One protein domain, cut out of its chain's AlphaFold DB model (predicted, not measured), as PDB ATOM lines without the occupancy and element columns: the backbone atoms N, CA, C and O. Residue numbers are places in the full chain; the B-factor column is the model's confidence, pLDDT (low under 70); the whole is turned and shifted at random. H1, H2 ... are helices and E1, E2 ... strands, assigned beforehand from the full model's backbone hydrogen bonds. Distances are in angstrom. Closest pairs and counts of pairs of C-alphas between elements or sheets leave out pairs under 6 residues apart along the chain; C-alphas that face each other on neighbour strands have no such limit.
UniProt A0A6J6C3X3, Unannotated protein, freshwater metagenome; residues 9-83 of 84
ATOM      1  N   GLU A   9     243.082 268.647 230.309       87.06
ATOM      2  CA  GLU A   9     243.429 269.289 231.588       87.06
ATOM      3  C   GLU A   9     244.709 268.732 232.232       87.06
ATOM      4  O   GLU A   9     245.342 269.435 233.013       87.06
ATOM      5  N   ASN A  10     245.122 267.516 231.859       88.88
ATOM      6  CA  ASN A  10     246.353 266.888 232.346       88.88
ATOM      7  C   ASN A  10     247.576 267.242 231.479       88.88
ATOM      8  O   ASN A  10     248.671 266.735 231.722       88.88
ATOM      9  N   LEU A  11     247.393 268.066 230.443       90.69
ATOM     10  CA  LEU A  11     248.436 268.468 229.509       90.69
ATOM     11  C   LEU A  11     248.601 269.988 229.512       90.69
ATOM     12  O   LEU A  11     247.637 270.742 229.395       90.69
ATOM     13  N   SER A  12     249.848 270.447 229.544       92.88
ATOM     14  CA  SER A  12     250.201 271.842 229.287       92.88
ATOM     15  C   SER A  12     251.035 271.923 228.014       92.88
ATOM     16  O   SER A  12     252.202 271.538 228.007       92.88
ATOM     17  N   ALA A  13     250.432 272.374 226.912       94.19
ATOM     18  CA  ALA A  13     251.140 272.534 225.644       94.19
ATOM     19  C   ALA A  13     252.221 273.618 225.761       94.19
ATOM     20  O   ALA A  13     251.939 274.739 226.183       94.19
ATOM     21  N   VAL A  14     253.446 273.286 225.352       96.38
ATOM     22  CA  VAL A  14     254.615 274.177 225.440       96.38
ATOM     23  C   VAL A  14     255.167 274.566 224.073       96.38
ATOM     24  O   VAL A  14     255.784 275.620 223.937       96.38
ATOM     25  N   HIS A  15     254.936 273.748 223.044       96.81
ATOM     26  CA  HIS A  15     255.385 274.035 221.686       96.81
ATOM     27  C   HIS A  15     254.544 273.282 220.647       96.81
ATOM     28  O   HIS A  15     254.001 272.218 220.939       96.81
ATOM     29  N   THR A  16     254.500 273.798 219.418       97.75
ATOM     30  CA  THR A  16     253.929 273.091 218.266       97.75
ATOM     31  C   THR A  16     254.911 273.135 217.105       97.75
ATOM     32  O   THR A  16     255.205 274.209 216.584       97.75
ATOM     33  N   PHE A  17     255.383 271.964 216.688       97.50
ATOM     34  CA  PHE A  17     256.162 271.795 215.467       97.50
ATOM     35  C   PHE A  17     255.217 271.518 214.294       97.50
ATOM     36  O   PHE A  17     254.315 270.685 214.409       97.50
ATOM     37  N   VAL A  18     255.421 272.207 213.171       97.25
ATOM     38  CA  VAL A  18     254.585 272.075 211.972       97.25
ATOM     39  C   VAL A  18     255.439 271.617 210.800       97.25
ATOM     40  O   VAL A  18     256.375 272.308 210.404       97.25
ATOM     41  N   ASP A  19     255.060 270.480 210.226       95.69
ATOM     42  CA  ASP A  19     255.598 269.950 208.975       95.69
ATOM     43  C   ASP A  19     254.615 270.278 207.838       95.69
ATOM     44  O   ASP A  19     253.532 269.690 207.745       95.69
ATOM     45  N   ASP A  20     254.942 271.298 207.038       94.94
ATOM     46  CA  ASP A  20     254.079 271.861 205.991       94.94
ATOM     47  C   ASP A  20     254.339 271.199 204.625       94.94
ATOM     48  O   ASP A  20     255.421 271.315 204.045       94.94
ATOM     49  N   HIS A  21     253.304 270.559 204.075       92.31
ATOM     50  CA  HIS A  21     253.326 269.845 202.791       92.31
ATOM     51  C   HIS A  21     252.612 270.604 201.665       92.31
ATOM     52  O   HIS A  21     252.210 270.007 200.665       92.31
ATOM     53  N   LYS A  22     252.469 271.930 201.791       91.81
ATOM     54  CA  LYS A  22     251.851 272.834 200.806       91.81
ATOM     55  C   LYS A  22     250.422 272.426 200.440       91.81
ATOM     56  O   LYS A  22     250.149 271.920 199.354       91.81
ATOM     57  N   GLY A  23     249.496 272.724 201.347       94.12
ATOM     58  CA  GLY A  23     248.058 272.462 201.192       94.12
ATOM     59  C   GLY A  23     247.484 271.597 202.312       94.12
ATOM     60  O   GLY A  23     246.273 271.588 202.511       94.12
ATOM     61  N   TRP A  24     248.352 270.929 203.069       95.00
ATOM     62  CA  TRP A  24     248.049 270.261 204.332       95.00
ATOM     63  C   TRP A  24     249.330 270.194 205.184       95.00
ATOM     64  O   TRP A  24     250.426 270.415 204.663       95.00
ATOM     65  N   SER A  25     249.203 269.920 206.483       94.62
ATOM     66  CA  SER A  25     250.346 269.814 207.396       94.62
ATOM     67  C   SER A  25     250.132 268.761 208.481       94.62
ATOM     68  O   SER A  25     248.994 268.451 208.844       94.62
ATOM     69  N   TYR A  26     251.237 268.253 209.032       95.06
ATOM     70  CA  TYR A  26     251.239 267.571 210.326       95.06
ATOM     71  C   TYR A  26     251.633 268.560 211.425       95.06
ATOM     72  O   TYR A  26     252.613 269.290 211.289       95.06
ATOM     73  N   SER A  27     250.885 268.570 212.529       95.19
ATOM     74  CA  SER A  27     251.239 269.326 213.736       95.19
ATOM     75  C   SER A  27     251.616 268.360 214.851       95.19
ATOM     76  O   SER A  27     250.790 267.550 215.266       95.19
ATOM     77  N   THR A  28     252.844 268.460 215.354       95.75
ATOM     78  CA  THR A  28     253.273 267.758 216.570       95.75
ATOM     79  C   THR A  28     253.219 268.737 217.732       95.75
ATOM     80  O   THR A  28     254.013 269.677 217.793       95.75
ATOM     81  N   VAL A  29     252.272 268.534 218.646       94.94
ATOM     82  CA  VAL A  29     252.156 269.331 219.872       94.94
ATOM     83  C   VAL A  29     253.004 268.682 220.959       94.94
ATOM     84  O   VAL A  29     252.803 267.519 221.302       94.94
ATOM     85  N   ILE A  30     253.945 269.444 221.501       95.50
ATOM     86  CA  ILE A  30     254.784 269.044 222.626       95.50
ATOM     87  C   ILE A  30     254.150 269.638 223.880       95.50
ATOM     88  O   ILE A  30     253.882 270.841 223.942       95.50
ATOM     89  N   ALA A  31     253.892 268.793 224.870       93.81
ATOM     90  CA  ALA A  31     253.216 269.174 226.097       93.81
ATOM     91  C   ALA A  31     253.887 268.547 227.318       93.81
ATOM     92  O   ALA A  31     254.419 267.439 227.248       93.81
ATOM     93  N   LEU A  32     253.821 269.256 228.441       93.00
ATOM     94  CA  LEU A  32     254.116 268.703 229.755       93.00
ATOM     95  C   LEU A  32     252.892 267.921 230.232       93.00
ATOM     96  O   LEU A  32     251.777 268.443 230.206       93.00
ATOM     97  N   ALA A  33     253.115 266.679 230.643       91.56
ATOM     98  CA  ALA A  33     252.096 265.818 231.220       91.56
ATOM     99  C   ALA A  33     252.151 265.883 232.748       91.56
ATOM    100  O   ALA A  33     253.239 265.895 233.328       91.56
ATOM    101  N   ASP A  34     250.984 265.891 233.393       89.50
ATOM    102  CA  ASP A  34     250.901 265.618 234.827       89.50
ATOM    103  C   ASP A  34     251.436 264.206 235.141       89.50
ATOM    104  O   ASP A  34     251.314 263.283 234.332       89.50
ATOM    105  N   SER A  35     252.019 264.028 236.328       82.69
ATOM    106  CA  SER A  35     252.509 262.729 236.806       82.69
ATOM    107  C   SER A  35     251.437 261.635 236.874       82.69
ATOM    108  O   SER A  35     251.782 260.456 236.819       82.69
ATOM    109  N   GLU A  36     250.161 262.005 236.986       80.50
ATOM    110  CA  GLU A  36     249.019 261.086 237.022       80.50
ATOM    111  C   GLU A  36     248.450 260.778 235.623       80.50
ATOM    112  O   GLU A  36     247.416 260.120 235.496       80.50
ATOM    113  N   LEU A  37     249.086 261.261 234.546       82.38
ATOM    114  CA  LEU A  37     248.599 261.036 233.188       82.38
ATOM    115  C   LEU A  37     248.846 259.589 232.736       82.38
ATOM    116  O   LEU A  37     249.962 259.186 232.401       82.38
ATOM    117  N   GLU A  38     247.759 258.831 232.624       79.12
ATOM    118  CA  GLU A  38     247.741 257.500 232.017       79.12
ATOM    119  C   GLU A  38     246.958 257.519 230.697       79.12
ATOM    120  O   GLU A  38     245.778 257.874 230.655       79.12
ATOM    121  N   GLY A  39     247.622 257.132 229.604       76.69
ATOM    122  CA  GLY A  39     246.984 256.910 228.306       76.69
ATOM    123  C   GLY A  39     246.525 255.459 228.156       76.69
ATOM    124  O   GLY A  39     247.224 254.542 228.584       76.69
ATOM    125  N   HIS A  40     245.366 255.249 227.538       76.31
ATOM    126  CA  HIS A  40     244.824 253.930 227.208       76.31
ATOM    127  C   HIS A  40     243.988 254.005 225.927       76.31
ATOM    128  O   HIS A  40     243.422 255.049 225.611       76.31
ATOM    129  N   GLU A  41     243.897 252.898 225.195       76.69
ATOM    130  CA  GLU A  41     243.004 252.777 224.038       76.69
ATOM    131  C   GLU A  41     241.553 253.079 224.447       76.69
ATOM    132  O   GLU A  41     241.041 252.527 225.425       76.69
ATOM    133  N   LEU A  42     240.892 253.972 223.707       73.69
ATOM    134  CA  LEU A  42     239.482 254.319 223.926       73.69
ATOM    135  C   LEU A  42     238.521 253.714 222.902       73.69
ATOM    136  O   LEU A  42     237.314 253.701 223.152       73.69
ATOM    137  N   ASN A  43     239.015 253.302 221.738       73.81
ATOM    138  CA  ASN A  43     238.199 252.825 220.627       73.81
ATOM    139  C   ASN A  43     238.990 251.864 219.731       73.81
ATOM    140  O   ASN A  43     240.203 251.747 219.853       73.81
ATOM    141  N   ASP A  44     238.291 251.233 218.787       76.38
ATOM    142  CA  ASP A  44     238.865 250.239 217.870       76.38
ATOM    143  C   ASP A  44     239.876 250.823 216.855       76.38
ATOM    144  O   ASP A  44     240.382 250.096 215.998       76.38
ATOM    145  N   GLU A  45     240.149 252.132 216.897       78.62
ATOM    146  CA  GLU A  45     241.083 252.802 215.984       78.62
ATOM    147  C   GLU A  45     242.540 252.689 216.461       78.62
ATOM    148  O   GLU A  45     243.458 252.798 215.647       78.62
ATOM    149  N   SER A  46     242.768 252.400 217.750       80.50
ATOM    150  CA  SER A  46     244.092 252.449 218.383       80.50
ATOM    151  C   SER A  46     244.449 251.167 219.145       80.50
ATOM    152  O   SER A  46     244.321 251.113 220.353       80.50
ATOM    153  N   HIS A  47     245.047 250.173 218.483       81.31
ATOM    154  CA  HIS A  47     245.411 248.878 219.100       81.31
ATOM    155  C   HIS A  47     246.273 248.920 220.382       81.31
ATOM    156  O   HIS A  47     246.336 247.928 221.110       81.31
ATOM    157  N   GLU A  48     247.038 249.990 220.609       84.62
ATOM    158  CA  GLU A  48     247.881 250.154 221.795       84.62
ATOM    159  C   GLU A  48     248.189 251.640 222.026       84.62
ATOM    160  O   GLU A  48     248.531 252.369 221.094       84.62
ATOM    161  N   VAL A  49     248.175 252.063 223.293       86.38
ATOM    162  CA  VAL A  49     248.719 253.349 223.748       86.38
ATOM    163  C   VAL A  49     249.730 253.074 224.854       86.38
ATOM    164  O   VAL A  49     249.432 252.359 225.811       86.38
ATOM    165  N   ARG A  50     250.939 253.634 224.739       87.25
ATOM    166  CA  ARG A  50     251.989 253.463 225.751       87.25
ATOM    167  C   ARG A  50     252.959 254.630 225.817       87.25
ATOM    168  O   ARG A  50     253.232 255.298 224.823       87.25
ATOM    169  N   TRP A  51     253.568 254.783 226.986       90.19
ATOM    170  CA  TRP A  51     254.713 255.659 227.186       90.19
ATOM    171  C   TRP A  51     255.986 255.027 226.621       90.19
ATOM    172  O   TRP A  51     256.317 253.874 226.908       90.19
ATOM    173  N   VAL A  52     256.720 255.797 225.822       93.50
ATOM    174  CA  VAL A  52     257.976 255.377 225.193       93.50
ATOM    175  C   VAL A  52     259.053 256.373 225.586       93.50
ATOM    176  O   VAL A  52     258.852 257.581 225.482       93.50
ATOM    177  N   LYS A  53     260.207 255.875 226.037       95.19
ATOM    178  CA  LYS A  53     261.371 256.735 226.266       95.19
ATOM    179  C   LYS A  53     261.820 257.335 224.943       95.19
ATOM    180  O   LYS A  53     261.833 256.640 223.931       95.19
ATOM    181  N   PHE A  54     262.265 258.583 224.966       95.50
ATOM    182  CA  PHE A  54     262.688 259.285 223.755       95.50
ATOM    183  C   PHE A  54     263.765 258.530 222.959       95.50
ATOM    184  O   PHE A  54     263.640 258.397 221.743       95.50
ATOM    185  N   ASP A  55     264.744 257.934 223.644       95.12
ATOM    186  CA  ASP A  55     265.812 257.142 223.016       95.12
ATOM    187  C   ASP A  55     265.318 255.840 222.362       95.12
ATOM    188  O   ASP A  55     265.988 255.279 221.494       95.12
ATOM    189  N   ASP A  56     264.138 255.351 222.750       97.38
ATOM    190  CA  ASP A  56     263.543 254.137 222.193       97.38
ATOM    191  C   ASP A  56     262.584 254.423 221.023       97.38
ATOM    192  O   ASP A  56     262.190 253.486 220.325       97.38
ATOM    193  N   VAL A  57     262.228 255.688 220.754       96.81
ATOM    194  CA  VAL A  57     261.253 256.064 219.708       96.81
ATOM    195  C   VAL A  57     261.688 255.573 218.327       96.81
ATOM    196  O   VAL A  57     260.907 254.946 217.615       96.81
ATOM    197  N   THR A  58     262.957 255.768 217.964       96.25
ATOM    198  CA  THR A  58     263.499 255.372 216.648       96.25
ATOM    199  C   THR A  58     263.620 253.860 216.460       96.25
ATOM    200  O   THR A  58     263.919 253.396 215.360       96.25
ATOM    201  N   ARG A  59     263.376 253.073 217.514       96.88
ATOM    202  CA  ARG A  59     263.389 251.604 217.478       96.88
ATOM    203  C   ARG A  59     262.023 251.017 217.120       96.88
ATOM    204  O   ARG A  59     261.910 249.801 216.977       96.88
ATOM    205  N   LEU A  60     260.990 251.854 217.024       96.56
ATOM    206  CA  LEU A  60     259.623 251.454 216.712       96.56
ATOM    207  C   LEU A  60     259.343 251.517 215.204       96.56
ATOM    208  O   LEU A  60     260.023 252.249 214.484       96.56
ATOM    209  N   PRO A  61     258.329 250.785 214.704       95.62
ATOM    210  CA  PRO A  61     257.874 250.901 213.320       95.62
ATOM    211  C   PRO A  61     257.082 252.204 213.123       95.62
ATOM    212  O   PRO A  61     255.856 252.201 213.030       95.62
ATOM    213  N   LEU A  62     257.785 253.335 213.116       95.88
ATOM    214  CA  LEU A  62     257.186 254.663 213.009       95.88
ATOM    215  C   LEU A  62     256.556 254.894 211.628       95.88
ATOM    216  O   LEU A  62     257.071 254.433 210.606       95.88
ATOM    217  N   HIS A  63     255.489 255.697 211.589       94.31
ATOM    218  CA  HIS A  63     254.989 256.237 210.328       94.31
ATOM    219  C   HIS A  63     256.113 257.028 209.625       94.31
ATOM    220  O   HIS A  63     256.750 257.858 210.284       94.31
ATOM    221  N   PRO A  64     256.364 256.834 208.313       93.75
ATOM    222  CA  PRO A  64     257.525 257.419 207.636       93.75
ATOM    223  C   PRO A  64     257.656 258.937 207.795       93.75
ATOM    224  O   PRO A  64     258.755 259.430 208.032       93.75
ATOM    225  N   SER A  65     256.542 259.677 207.732       91.69
ATOM    226  CA  SER A  65     256.559 261.137 207.913       91.69
ATOM    227  C   SER A  65     256.955 261.550 209.331       91.69
ATOM    228  O   SER A  65     257.698 262.508 209.498       91.69
ATOM    229  N   PHE A  66     256.520 260.810 210.356       95.12
ATOM    230  CA  PHE A  66     256.918 261.097 211.736       95.12
ATOM    231  C   PHE A  66     258.377 260.706 211.989       95.12
ATOM    232  O   PHE A  66     259.117 261.438 212.636       95.12
ATOM    233  N   ALA A  67     258.832 259.584 211.420       96.56
ATOM    234  CA  ALA A  67     260.235 259.183 211.495       96.56
ATOM    235  C   ALA A  67     261.172 260.241 210.883       96.56
ATOM    236  O   ALA A  67     262.256 260.475 211.411       96.56
ATOM    237  N   ALA A  68     260.747 260.881 209.785       95.88
ATOM    238  CA  ALA A  68     261.509 261.928 209.113       95.88
ATOM    239  C   ALA A  68     261.632 263.209 209.955       95.88
ATOM    240  O   ALA A  68     262.707 263.804 209.977       95.88
ATOM    241  N   THR A  69     260.571 263.601 210.665       97.38
ATOM    242  CA  THR A  69     260.533 264.826 211.486       97.38
ATOM    243  C   THR A  69     261.029 264.619 212.919       97.38
ATOM    244  O   THR A  69     261.376 265.581 213.607       97.38
ATOM    245  N   TRP A  70     261.129 263.369 213.387       97.56
ATOM    246  CA  TRP A  70     261.564 263.043 214.749       97.56
ATOM    247  C   TRP A  70     262.881 263.713 215.185       97.56
ATOM    248  O   TRP A  70     262.917 264.223 216.305       97.56
ATOM    249  N   PRO A  71     263.955 263.781 214.370       97.69
ATOM    250  CA  PRO A  71     265.191 264.451 214.783       97.69
ATOM    251  C   PRO A  71     265.006 265.942 215.109       97.69
ATOM    252  O   PRO A  71     265.642 266.458 216.028       97.69
ATOM    253  N   GLU A  72     264.127 266.632 214.381       97.94
ATOM    254  CA  GLU A  72     263.835 268.057 214.577       97.94
ATOM    255  C   GLU A  72     262.978 268.257 215.829       97.94
ATOM    256  O   GLU A  72     263.288 269.107 216.665       97.94
ATOM    257  N   VAL A  73     261.966 267.403 216.010       97.56
ATOM    258  CA  VAL A  73     261.145 267.361 217.226       97.56
ATOM    259  C   VAL A  73     262.004 267.064 218.459       97.56
ATOM    260  O   VAL A  73     261.872 267.756 219.467       97.56
ATOM    261  N   ARG A  74     262.924 266.089 218.393       97.75
ATOM    262  CA  ARG A  74     263.813 265.751 219.518       97.75
ATOM    263  C   ARG A  74     264.696 266.928 219.909       97.75
ATOM    264  O   ARG A  74     264.805 267.207 221.096       97.75
ATOM    265  N   LYS A  75     265.255 267.645 218.933       97.75
ATOM    266  CA  LYS A  75     266.062 268.840 219.198       97.75
ATOM    267  C   LYS A  75     265.262 269.914 219.943       97.75
ATOM    268  O   LYS A  75     265.778 270.506 220.884       97.75
ATOM    269  N   ILE A  76     264.008 270.145 219.550       97.38
ATOM    270  CA  ILE A  76     263.123 271.086 220.256       97.38
ATOM    271  C   ILE A  76     262.886 270.617 221.697       97.38
ATOM    272  O   ILE A  76     262.933 271.430 222.615       97.38
ATOM    273  N   ILE A  77     262.666 269.315 221.911       96.50
ATOM    274  CA  ILE A  77     262.516 268.750 223.262       96.50
ATOM    275  C   ILE A  77     263.787 268.982 224.091       96.50
ATOM    276  O   ILE A  77     263.677 269.474 225.208       96.50
ATOM    277  N   ASP A  78     264.976 268.707 223.544       96.31
ATOM    278  CA  ASP A  78     266.257 268.943 224.231       96.31
ATOM    279  C   ASP A  78     266.423 270.420 224.644       96.31
ATOM    280  O   ASP A  78     266.875 270.725 225.749       96.31
ATOM    281  N   GLU A  79     266.045 271.353 223.765       95.69
ATOM    282  CA  GLU A  79     266.095 272.796 224.036       95.69
ATOM    283  C   GLU A  79     265.111 273.215 225.139       95.69
ATOM    284  O   GLU A  79     265.447 274.066 225.965       95.69
ATOM    285  N   LEU A  80     263.921 272.608 225.179       93.38
ATOM    286  CA  LEU A  80     262.919 272.844 226.221       93.38
ATOM    287  C   LEU A  80     263.346 272.257 227.575       93.38
ATOM    288  O   LEU A  80     263.135 272.899 228.601       93.38
ATOM    289  N   GLU A  81     263.974 271.078 227.591       89.56
ATOM    290  CA  GLU A  81     264.510 270.464 228.816       89.56
ATOM    291  C   GLU A  81     265.661 271.291 229.411       89.56
ATOM    292  O   GLU A  81     265.804 271.360 230.627       89.56
ATOM    293  N   ALA A  82     266.462 271.962 228.579       86.75
ATOM    294  CA  ALA A  82     267.596 272.764 229.040       86.75
ATOM    295  C   ALA A  82     267.209 274.082 229.742       86.75
ATOM    296  O   ALA A  82     268.058 274.690 230.401       86.75
ATOM    297  N   ILE A  83     265.968 274.550 229.574       77.50
ATOM    298  CA  ILE A  83     265.462 275.803 230.164       77.50
ATOM    299  C   ILE A  83     264.469 275.583 231.316       77.50
ATOM    300  O   ILE A  83     264.011 276.569 231.900       77.50
TER     301      ILE A  83
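What this domain is: This is residues 9 to 83 of the 84 residues of the protein "Unannotated protein" of freshwater metagenome (UniProt A0A6J6C3X3). A hairpin of two long strands, E1 and E2, has helix H2 packed over one face, with short H1 beside H2. A wide loop joins E2 to H1; its residues 42 to 47 stick out. The 75 printed residues, with elements in the order E1 E2 H1 H2, are mixed in class and only just loose, close to compact: radius of gyration of the C-alphas 13.7 A, spans 35 by 33 by 26 A.

Where its parts are: E1, residues 11 to 20, 24.4 A, begins at C-alpha 11 (248.436, 268.468, 229.509). E2 is residues 25 to 33, 24.2 A. H1 is residues 54 to 59; H2, residues 64 to 81, 25.8 A, ends at C-alpha 81 (264.510, 270.464, 228.816).

How they stand to each other: Antiparallel E1 and E2 have N 12 and O 32 within hydrogen-bond range, 2.9 A. The closest C-alphas of E1 and H2, Phe 17 and Val 73, are 6.9 A apart. H1 and H2 are close but not clearly touching, their closest C-alphas, Thr 58 and Ala 67, 7.2 A apart. O i to N i+4 pairs within range: H1 0 of 2, O i to N i+3 2 of 3; H2 12 of 14.

The domain as a whole: The printed part has no cut. The link from E2 to H1 is long. No printed residue is under 70 in pLDDT.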